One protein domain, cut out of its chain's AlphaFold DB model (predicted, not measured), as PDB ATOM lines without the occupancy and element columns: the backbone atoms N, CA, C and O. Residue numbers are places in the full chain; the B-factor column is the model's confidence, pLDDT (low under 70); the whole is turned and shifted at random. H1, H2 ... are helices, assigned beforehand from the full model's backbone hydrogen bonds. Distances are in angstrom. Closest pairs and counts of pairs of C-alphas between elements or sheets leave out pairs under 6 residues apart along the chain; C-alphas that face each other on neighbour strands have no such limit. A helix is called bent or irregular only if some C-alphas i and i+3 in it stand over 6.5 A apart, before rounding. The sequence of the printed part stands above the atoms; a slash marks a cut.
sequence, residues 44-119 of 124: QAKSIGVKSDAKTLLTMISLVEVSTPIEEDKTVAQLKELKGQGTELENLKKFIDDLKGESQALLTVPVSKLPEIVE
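AT A GLANCE: This is residues 44 to 119 of the 124 residues of an uncharacterized protein of Clostridiaceae bacterium JG1575 (UniProt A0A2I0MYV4). One long helix, H1, runs the length of an elongated body, and the rest of the chain folds back to cover it with shorter helices. H3 packs on the second half of H1, side by side with it, H4 packs on the first half, and H5 packs on another side of H1, on residues 50 to 58. H2 sits by H3 and H4 and has no direct contact with H1. The printed part has 76 residues with five named helices, in the order H1, H2, H3, H4, H5, and no named strand, and its class is all helix. The whole is compact, with a radius of gyration of the C-alphas of 11.6 A, and spans 37 by 21 by 17 A.

HOW THE PARTS SIT: H1, residues 44 to 67, is the hub and touches three other helices. Residues 57 to 64 of H1 alone touch H3, residues 87 to 98; the closest C-alphas are those of Met 60 and Leu 92, 6.1 A apart. H1 and H3 run opposite ways at a shallow tilt of 26 degrees. Residues 46 to 54 of H1 alone touch H4, residues 101 to 108, with the C-alphas of Val 50 and Ser 103 closest at 5.1 A. H1 and H4 run the same way at a steep tilt of 40 degrees. H5, residues 111 to 119, touches residues 50 to 58 of H1 alone; the closest C-alphas are those of Lys 51 and Val 118, 4.8 A apart. H5 and H1 run opposite ways at a steep tilt of 40 degrees. H2, residues 76 to 81, is near H1, with 5 pairs of C-alphas within 10 A. H2 touches residues 92 to 96 of H3 alone, closest at the C-alphas of Lys 80 and Lys 93, 5.3 A, at a steep tilt of 52 degrees. H2 touches H4 too, closest at the C-alphas of Ala 77 and Leu 107, 4.7 A, at a steep tilt of 67 degrees. H3 and H4 are close but not clearly touching, with the C-alphas of Ile 96 and Leu 107 closest at 7.5 A. H3 and H5 are apart. The helix packing is mostly crossed, with one shallow tilt among the five pairs that touch. Every O i to N i+4 pair is within hydrogen-bond range in H3, against 18 of 20 in H1, 3 of 5 in H5, 0 of 2 in H2 and 0 of 4 in H4; of O i to N i+3 pairs, 3 of 3 are within range in H2 and 5 of 5 in H4.

IN THESE COORDINATES: H1, Gln 44 to Ser 67, begins at C-alpha 44 (40.339, 125.603, 2.920) and ends at C-alpha 67 (58.743, 95.444, 7.086), 35.6 A from first to last C-alpha. H2 measures 10.1 A. H3 begins at C-alpha 87 (62.855, 103.812, 13.673) and measures 16.2 A. H4 measures 13.5 A. H5 ends at C-alpha 119 (42.384, 113.059, -3.091) and measures 14.1 A; it is irregular, with C-alphas 112 and 115 7.1 A apart.

THE WHOLE: The two C-alphas farthest apart are those of Gln 44 and Gln 85, 37.5 A. The printed part, residues 44 to 119, has no cut. The link from H1 to H2, with 8 residues, is short; the links from H2 to H3, H3 to H4 and H4 to H5 are tight. The mean pLDDT of the printed part is 82.2, and residues 83 to 86, between H2 and H3, are under 70.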
ATOM      1  N   GLN A  44      39.376 126.060   3.929       84.19
ATOM      2  CA  GLN A  44      40.339 125.603   2.920       84.19
ATOM      3  C   GLN A  44      41.689 125.227   3.540       84.19
ATOM      4  O   GLN A  44      42.213 124.157   3.249       84.19
ATOM      5  N   ALA A  45      42.229 126.059   4.435       84.38
ATOM      6  CA  ALA A  45      43.478 125.762   5.137       84.38
ATOM      7  C   ALA A  45      43.381 124.462   5.952       84.38
ATOM      8  O   ALA A  45      44.320 123.670   5.965       84.38
ATOM      9  N   LYS A  46      42.222 124.210   6.569       84.75
ATOM     10  CA  LYS A  46      41.915 122.974   7.292       84.75
ATOM     11  C   LYS A  46      41.927 121.757   6.362       84.75
ATOM     12  O   LYS A  46      42.614 120.788   6.664       84.75
ATOM     13  N   SER A  47      41.216 121.810   5.233       85.81
ATOM     14  CA  SER A  47      41.195 120.715   4.245       85.81
ATOM     15  C   SER A  47      42.596 120.414   3.693       85.81
ATOM     16  O   SER A  47      43.002 119.256   3.608       85.81
ATOM     17  N   ILE A  48      43.380 121.459   3.408       87.06
ATOM     18  CA  ILE A  48      44.776 121.329   2.968       87.06
ATOM     19  C   ILE A  48      45.641 120.675   4.057       87.06
ATOM     20  O   ILE A  48      46.445 119.800   3.740       87.06
ATOM     21  N   GLY A  49      45.463 121.063   5.324       88.06
ATOM     22  CA  GLY A  49      46.168 120.465   6.462       88.06
ATOM     23  C   GLY A  49      45.884 118.970   6.594       88.06
ATOM     24  O   GLY A  49      46.813 118.167   6.567       88.06
ATOM     25  N   VAL A  50      44.604 118.586   6.602       87.44
ATOM     26  CA  VAL A  50      44.188 117.175   6.667       87.44
ATOM     27  C   VAL A  50      44.743 116.376   5.485       87.44
ATOM     28  O   VAL A  50      45.257 115.276   5.672       87.44
ATOM     29  N   LYS A  51      44.698 116.932   4.270       89.44
ATOM     30  CA  LYS A  51      45.261 116.302   3.067       89.44
ATOM     31  C   LYS A  51      46.773 116.082   3.177       89.44
ATOM     32  O   LYS A  51      47.271 115.027   2.782       89.44
ATOM     33  N   SER A  52      47.502 117.064   3.704       90.12
ATOM     34  CA  SER A  52      48.949 116.971   3.925       90.12
ATOM     35  C   SER A  52      49.295 115.888   4.949       90.12
ATOM     36  O   SER A  52      50.190 115.069   4.711       90.12
ATOM     37  N   ASP A  53      48.559 115.843   6.057       90.12
ATOM     38  CA  ASP A  53      48.770 114.862   7.123       90.12
ATOM     39  C   ASP A  53      48.418 113.449   6.651       90.12
ATOM     40  O   ASP A  53      49.205 112.524   6.843       90.12
ATOM     41  N   ALA A  54      47.298 113.282   5.941       87.69
ATOM     42  CA  ALA A  54      46.899 112.004   5.356       87.69
ATOM     43  C   ALA A  54      47.923 111.490   4.329       87.69
ATOM     44  O   ALA A  54      48.249 110.303   4.320       87.69
ATOM     45  N   LYS A  55      48.505 112.372   3.504       90.19
ATOM     46  CA  LYS A  55      49.566 111.993   2.555       90.19
ATOM     47  C   LYS A  55      50.834 111.538   3.282       90.19
ATOM     48  O   LYS A  55      51.489 110.578   2.866       90.19
ATOM     49  N   THR A  56      51.178 112.230   4.363       91.25
ATOM     50  CA  THR A  56      52.324 111.892   5.212       91.25
ATOM     51  C   THR A  56      52.112 110.538   5.889       91.25
ATOM     52  O   THR A  56      52.998 109.687   5.808       91.25
ATOM     53  N   LEU A  57      50.915 110.287   6.436       88.38
ATOM     54  CA  LEU A  57      50.521 108.982   6.977       88.38
ATOM     55  C   LEU A  57      50.651 107.875   5.941       88.38
ATOM     56  O   LEU A  57      51.313 106.886   6.221       88.38
ATOM     57  N   LEU A  58      50.076 108.042   4.746       88.25
ATOM     58  CA  LEU A  58      50.175 107.040   3.679       88.25
ATOM     59  C   LEU A  58      51.624 106.692   3.353       88.25
ATOM     60  O   LEU A  58      51.964 105.524   3.190       88.25
ATOM     61  N   THR A  59      52.487 107.707   3.299       89.44
ATOM     62  CA  THR A  59      53.907 107.505   3.009       89.44
ATOM     63  C   THR A  59      54.560 106.698   4.134       89.44
ATOM     64  O   THR A  59      55.203 105.689   3.866       89.44
ATOM     65  N   MET A  60      54.344 107.071   5.398       85.94
ATOM     66  CA  MET A  60      54.897 106.352   6.555       85.94
ATOM     67  C   MET A  60      54.358 104.922   6.677       85.94
ATOM     68  O   MET A  60      55.119 104.006   6.971       85.94
ATOM     69  N   ILE A  61      53.064 104.723   6.422       86.38
ATOM     70  CA  ILE A  61      52.410 103.411   6.416       86.38
ATOM     71  C   ILE A  61      53.027 102.535   5.332       86.38
ATOM     72  O   ILE A  61      53.446 101.430   5.648       86.38
ATOM     73  N   SER A  62      53.174 103.042   4.104       83.88
ATOM     74  CA  SER A  62      53.775 102.273   3.007       83.88
ATOM     75  C   SER A  62      55.220 101.856   3.291       83.88
ATOM     76  O   SER A  62      55.625 100.769   2.899       83.88
ATOM     77  N   LEU A  63      55.991 102.679   4.015       83.19
ATOM     78  CA  LEU A  63      57.351 102.333   4.445       83.19
ATOM     79  C   LEU A  63      57.338 101.223   5.503       83.19
ATOM     80  O   LEU A  63      58.075 100.246   5.397       83.19
ATOM     81  N   VAL A  64      56.453 101.345   6.494       84.38
ATOM     82  CA  VAL A  64      56.286 100.345   7.552       84.38
ATOM     83  C   VAL A  64      55.760  99.019   6.997       84.38
ATOM     84  O   VAL A  64      56.197  97.958   7.442       84.38
ATOM     85  N   GLU A  65      54.862  99.062   6.017       82.00
ATOM     86  CA  GLU A  65      54.240  97.890   5.396       82.00
ATOM     87  C   GLU A  65      55.269  96.951   4.755       82.00
ATOM     88  O   GLU A  65      55.121  95.730   4.834       82.00
ATOM     89  N   VAL A  66      56.368  97.500   4.219       81.25
ATOM     90  CA  VAL A  66      57.490  96.713   3.672       81.25
ATOM     91  C   VAL A  66      58.088  95.771   4.723       81.25
ATOM     92  O   VAL A  66      58.516  94.666   4.393       81.25
ATOM     93  N   SER A  67      58.122  96.198   5.988       76.38
ATOM     94  CA  SER A  67      58.743  95.444   7.086       76.38
ATOM     95  C   SER A  67      57.731  94.693   7.951       76.38
ATOM     96  O   SER A  67      58.050  93.647   8.519       76.38
ATOM     97  N   THR A  68      56.514  95.218   8.081       76.81
ATOM     98  CA  THR A  68      55.442  94.639   8.893       76.81
ATOM     99  C   THR A  68      54.122  94.742   8.140       76.81
ATOM    100  O   THR A  68      53.654  95.863   7.952       76.81
ATOM    101  N   PRO A  69      53.486  93.620   7.759       76.19
ATOM    102  CA  PRO A  69      52.196  93.659   7.083       76.19
ATOM    103  C   PRO A  69      51.154  94.405   7.919       76.19
ATOM    104  O   PRO A  69      50.952  94.100   9.101       76.19
ATOM    105  N   ILE A  70      50.495  95.384   7.304       78.12
ATOM    106  CA  ILE A  70      49.404  96.142   7.913       78.12
ATOM    107  C   ILE A  70      48.099  95.636   7.303       78.12
ATOM    108  O   ILE A  70      47.938  95.599   6.092       78.12
ATOM    109  N   GLU A  71      47.160  95.227   8.150       76.94
ATOM    110  CA  GLU A  71      45.810  94.885   7.701       76.94
ATOM    111  C   GLU A  71      45.066  96.169   7.318       76.94
ATOM    112  O   GLU A  71      44.972  97.094   8.126       76.94
ATOM    113  N   GLU A  72      44.523  96.217   6.102       70.44
ATOM    114  CA  GLU A  72      43.895  97.411   5.512       70.44
ATOM    115  C   GLU A  72      42.656  97.923   6.273       70.44
ATOM    116  O   GLU A  72      42.301  99.099   6.163       70.44
ATOM    117  N   ASP A  73      42.011  97.049   7.054       75.00
ATOM    118  CA  ASP A  73      40.824  97.365   7.863       75.00
ATOM    119  C   ASP A  73      41.181  97.992   9.224       75.00
ATOM    120  O   ASP A  73      40.315  98.492   9.945       75.00
ATOM    121  N   LYS A  74      42.471  98.011   9.592       79.25
ATOM    122  CA  LYS A  74      42.908  98.692  10.815       79.25
ATOM    123  C   LYS A  74      42.736 100.192  10.668       79.25
ATOM    124  O   LYS A  74      43.033 100.785   9.629       79.25
ATOM    125  N   THR A  75      42.291 100.827  11.744       80.50
ATOM    126  CA  THR A  75      42.250 102.288  11.820       80.50
ATOM    127  C   THR A  75      43.642 102.851  12.075       80.50
ATOM    128  O   THR A  75      44.502 102.185  12.659       80.50
ATOM    129  N   VAL A  76      43.873 104.110  11.697       78.69
ATOM    130  CA  VAL A  76      45.162 104.783  11.940       78.69
ATOM    131  C   VAL A  76      45.546 104.765  13.427       78.69
ATOM    132  O   VAL A  76      46.719 104.605  13.756       78.69
ATOM    133  N   ALA A  77      44.578 104.850  14.348       81.50
ATOM    134  CA  ALA A  77      44.842 104.722  15.783       81.50
ATOM    135  C   ALA A  77      45.418 103.349  16.173       81.50
ATOM    136  O   ALA A  77      46.316 103.272  17.012       81.50
ATOM    137  N   GLN A  78      44.928 102.273  15.554       79.69
ATOM    138  CA  GLN A  78      45.341 100.898  15.851       79.69
ATOM    139  C   GLN A  78      46.753 100.581  15.346       79.69
ATOM    140  O   GLN A  78      47.395  99.652  15.837       79.69
ATOM    141  N   LEU A  79      47.297 101.397  14.437       78.81
ATOM    142  CA  LEU A  79      48.689 101.274  13.995       78.81
ATOM    143  C   LEU A  79      49.692 101.506  15.140       78.81
ATOM    144  O   LEU A  79      50.830 101.036  15.074       78.81
ATOM    145  N   LYS A  80      49.270 102.151  16.239       79.75
ATOM    146  CA  LYS A  80      50.098 102.306  17.447       79.75
ATOM    147  C   LYS A  80      50.436 100.982  18.124       79.75
ATOM    148  O   LYS A  80      51.513 100.837  18.712       79.75
ATOM    149  N   GLU A  81      49.538 100.011  18.020       76.25
ATOM    150  CA  GLU A  81      49.641  98.717  18.695       76.25
ATOM    151  C   GLU A  81      50.440  97.686  17.890       76.25
ATOM    152  O   GLU A  81      50.687  96.578  18.373       76.25
ATOM    153  N   LEU A  82      50.900  98.046  16.683       76.69
ATOM    154  CA  LEU A  82      51.749  97.176  15.876       76.69
ATOM    155  C   LEU A  82      53.023  96.809  16.650       76.69
ATOM    156  O   LEU A  82      53.752  97.670  17.167       76.69
ATOM    157  N   LYS A  83      53.261  95.496  16.744       64.38
ATOM    158  CA  LYS A  83      54.424  94.900  17.399       64.38
ATOM    159  C   LYS A  83      55.571  94.832  16.395       64.38
ATOM    160  O   LYS A  83      55.519  94.066  15.444       64.38
ATOM    161  N   GLY A  84      56.604  95.628  16.636       64.38
ATOM    162  CA  GLY A  84      57.833  95.674  15.853       64.38
ATOM    163  C   GLY A  84      58.784  96.713  16.445       64.38
ATOM    164  O   GLY A  84      58.341  97.629  17.141       64.38
ATOM    165  N   GLN A  85      60.085  96.546  16.220       58.53
ATOM    166  CA  GLN A  85      61.115  97.498  16.639       58.53
ATOM    167  C   GLN A  85      61.834  98.012  15.394       58.53
ATOM    168  O   GLN A  85      62.404  97.231  14.637       58.53
ATOM    169  N   GLY A  86      61.771  99.323  15.181       69.44
ATOM    170  CA  GLY A  86      62.374 100.016  14.049       69.44
ATOM    171  C   GLY A  86      62.057 101.508  14.122       69.44
ATOM    172  O   GLY A  86      60.980 101.894  14.580       69.44
ATOM    173  N   THR A  87      62.990 102.346  13.675       79.62
ATOM    174  CA  THR A  87      62.855 103.812  13.673       79.62
ATOM    175  C   THR A  87      61.619 104.284  12.907       79.62
ATOM    176  O   THR A  87      60.988 105.259  13.297       79.62
ATOM    177  N   GLU A  88      61.225 103.579  11.848       81.75
ATOM    178  CA  GLU A  88      60.054 103.914  11.026       81.75
ATOM    179  C   GLU A  88      58.730 103.708  11.771       81.75
ATOM    180  O   GLU A  88      57.850 104.567  11.721       81.75
ATOM    181  N   LEU A  89      58.619 102.618  12.538       81.19
ATOM    182  CA  LEU A  89      57.462 102.347  13.393       81.19
ATOM    183  C   LEU A  89      57.350 103.368  14.529       81.19
ATOM    184  O   LEU A  89      56.250 103.811  14.848       81.19
ATOM    185  N   GLU A  90      58.470 103.758  15.139       83.88
ATOM    186  CA  GLU A  90      58.486 104.786  16.186       83.88
ATOM    187  C   GLU A  90      58.100 106.164  15.633       83.88
ATOM    188  O   GLU A  90      57.275 106.861  16.226       83.88
ATOM    189  N   ASN A  91      58.617 106.519  14.456       86.19
ATOM    190  CA  ASN A  91      58.264 107.756  13.764       86.19
ATOM    191  C   ASN A  91      56.777 107.799  13.392       86.19
ATOM    192  O   ASN A  91      56.137 108.829  13.602       86.19
ATOM    193  N   LEU A  92      56.209 106.688  12.909       86.00
ATOM    194  CA  LEU A  92      54.774 106.578  12.641       86.00
ATOM    195  C   LEU A  92      53.960 106.742  13.933       86.00
ATOM    196  O   LEU A  92      53.033 107.546  13.969       86.00
ATOM    197  N   LYS A  93      54.322 106.041  15.014       86.50
ATOM    198  CA  LYS A  93      53.631 106.147  16.315       86.50
ATOM    199  C   LYS A  93      53.635 107.576  16.845       86.50
ATOM    200  O   LYS A  93      52.579 108.099  17.196       86.50
ATOM    201  N   LYS A  94      54.803 108.220  16.818       87.94
ATOM    202  CA  LYS A  94      54.970 109.617  17.218       87.94
ATOM    203  C   LYS A  94      54.133 110.555  16.351       87.94
ATOM    204  O   LYS A  94      53.459 111.427  16.885       87.94
ATOM    205  N   PHE A  95      54.125 110.352  15.035       87.56
ATOM    206  CA  PHE A  95      53.309 111.163  14.136       87.56
ATOM    207  C   PHE A  95      51.815 111.020  14.449       87.56
ATOM    208  O   PHE A  95      51.111 112.022  14.523       87.56
ATOM    209  N   ILE A  96      51.336 109.802  14.719       86.62
ATOM    210  CA  ILE A  96      49.938 109.560  15.104       86.62
ATOM    211  C   ILE A  96      49.602 110.216  16.463       86.62
ATOM    212  O   ILE A  96      48.467 110.644  16.669       86.62
ATOM    213  N   ASP A  97      50.550 110.320  17.399       88.12
ATOM    214  CA  ASP A  97      50.376 111.083  18.652       88.12
ATOM    215  C   ASP A  97      50.376 112.608  18.437       88.12
ATOM    216  O   ASP A  97      49.691 113.347  19.154       88.12
ATOM    217  N   ASP A  98      51.121 113.079  17.438       88.00
ATOM    218  CA  ASP A  98      51.215 114.492  17.072       88.00
ATOM    219  C   ASP A  98      50.017 114.976  16.231       88.00
ATOM    220  O   ASP A  98      49.785 116.188  16.155       88.00
ATOM    221  N   LEU A  99      49.200 114.063  15.681       85.88
ATOM    222  CA  LEU A  99      47.924 114.396  15.039       85.88
ATOM    223  C   LEU A  99      46.968 115.041  16.050       85.88
ATOM    224  O   LEU A  99      46.367 114.389  16.908       85.88
ATOM    225  N   LYS A 100      46.806 116.357  15.928       81.75
ATOM    226  CA  LYS A 100      45.969 117.186  16.800       81.75
ATOM    227  C   LYS A 100      45.015 118.041  15.977       81.75
ATOM    228  O   LYS A 100      45.214 118.273  14.788       81.75
ATOM    229  N   GLY A 101      43.975 118.541  16.638       81.75
ATOM    230  CA  GLY A 101      42.956 119.359  15.990       81.75
ATOM    231  C   GLY A 101      42.151 118.544  14.983       81.75
ATOM    232  O   GLY A 101      41.668 117.462  15.289       81.75
ATOM    233  N   GLU A 102      41.999 119.065  13.776       79.31
ATOM    234  CA  GLU A 102      41.081 118.518  12.773       79.31
ATOM    235  C   GLU A 102      41.591 117.234  12.109       79.31
ATOM    236  O   GLU A 102      40.803 116.378  11.717       79.31
ATOM    237  N   SER A 103      42.910 117.043  12.067       80.81
ATOM    238  CA  SER A 103      43.537 115.808  11.584       80.81
ATOM    239  C   SER A 103      43.350 114.633  12.553       80.81
ATOM    240  O   SER A 103      43.649 113.494  12.207       80.81
ATOM    241  N   GLN A 104      42.804 114.870  13.752       81.56
ATOM    242  CA  GLN A 104      42.486 113.821  14.722       81.56
ATOM    243  C   GLN A 104      41.375 112.883  14.221       81.56
ATOM    244  O   GLN A 104      41.342 111.714  14.597       81.56
ATOM    245  N   ALA A 105      40.516 113.348  13.310       81.69
ATOM    246  CA  ALA A 105      39.533 112.499  12.641       81.69
ATOM    247  C   ALA A 105      40.182 111.412  11.763       81.69
ATOM    248  O   ALA A 105      39.574 110.370  11.533       81.69
ATOM    249  N   LEU A 106      41.440 111.591  11.332       82.19
ATOM    250  CA  LEU A 106      42.182 110.550  10.613       82.19
ATOM    251  C   LEU A 106      42.421 109.311  11.487       82.19
ATOM    252  O   LEU A 106      42.558 108.217  10.954       82.19
ATOM    253  N   LEU A 107      42.415 109.449  12.820       82.31
ATOM    254  CA  LEU A 107      42.627 108.339  13.755       82.31
ATOM    255  C   LEU A 107      41.548 107.255  13.660       82.31
ATOM    256  O   LEU A 107      41.838 106.085  13.906       82.31
ATOM    257  N   THR A 108      40.320 107.637  13.306       82.50
ATOM    258  CA  THR A 108      39.179 106.721  13.166       82.50
ATOM    259  C   THR A 108      39.031 106.156  11.757       82.50
ATOM    260  O   THR A 108      38.194 105.286  11.535       82.50
ATOM    261  N   VAL A 109      39.819 106.647  10.798       84.06
ATOM    262  CA  VAL A 109      39.730 106.238   9.396       84.06
ATOM    263  C   VAL A 109      40.477 104.910   9.190       84.06
ATOM    264  O   VAL A 109      41.603 104.776   9.682       84.06
ATOM    265  N   PRO A 110      39.889 103.934   8.470       82.00
ATOM    266  CA  PRO A 110      40.595 102.734   8.021       82.00
ATOM    267  C   PRO A 110      41.716 103.081   7.041       82.00
ATOM    268  O   PRO A 110      41.536 103.949   6.182       82.00
ATOM    269  N   VAL A 111      42.844 102.375   7.108       81.25
ATOM    270  CA  VAL A 111      43.995 102.630   6.222       81.25
ATOM    271  C   VAL A 111      43.603 102.584   4.737       81.25
ATOM    272  O   VAL A 111      44.059 103.429   3.966       81.25
ATOM    273  N   SER A 112      42.677 101.699   4.356       80.50
ATOM    274  CA  SER A 112      42.141 101.581   2.989       80.50
ATOM    275  C   SER A 112      41.489 102.852   2.432       80.50
ATOM    276  O   SER A 112      41.486 103.062   1.222       80.50
ATOM    277  N   LYS A 113      40.965 103.733   3.294       83.62
ATOM    278  CA  LYS A 113      40.278 104.972   2.890       83.62
ATOM    279  C   LYS A 113      41.175 106.206   2.906       83.62
ATOM    280  O   LYS A 113      40.761 107.278   2.468       83.62
ATOM    281  N   LEU A 114      42.411 106.089   3.387       81.06
ATOM    282  CA  LEU A 114      43.355 107.207   3.397       81.06
ATOM    283  C   LEU A 114      43.654 107.783   1.997       81.06
ATOM    284  O   LEU A 114      43.720 109.012   1.896       81.06
ATOM    285  N   PRO A 115      43.786 106.985   0.915       84.50
ATOM    286  CA  PRO A 115      43.973 107.524  -0.435       84.50
ATOM    287  C   PRO A 115      42.815 108.429  -0.875       84.50
ATOM    288  O   PRO A 115      43.050 109.514  -1.408       84.50
ATOM    289  N   GLU A 116      41.574 108.051  -0.559       84.25
ATOM    290  CA  GLU A 116      40.376 108.836  -0.884       84.25
ATOM    291  C   GLU A 116      40.367 110.192  -0.162       84.25
ATOM    292  O   GLU A 116      39.969 111.210  -0.734       84.25
ATOM    293  N   ILE A 117      40.851 110.244   1.082       82.75
ATOM    294  CA  ILE A 117      40.956 111.491   1.860       82.75
ATOM    295  C   ILE A 117      42.077 112.384   1.325       82.75
ATOM    296  O   ILE A 117      41.941 113.609   1.298       82.75
ATOM    297  N   VAL A 118      43.179 111.799   0.852       85.25
ATOM    298  CA  VAL A 118      44.258 112.561   0.208       85.25
ATOM    299  C   VAL A 118      43.779 113.187  -1.098       85.25
ATOM    300  O   VAL A 118      44.145 114.323  -1.412       85.25
ATOM    301  N   GLU A 119      42.934 112.502  -1.858       83.00
ATOM    302  CA  GLU A 119      42.384 113.059  -3.091       83.00
ATOM    303  C   GLU A 119      41.307 114.108  -2.815       83.00
ATOM    304  O   GLU A 119      41.443 115.248  -3.275       83.00
TER     305      GLU A 119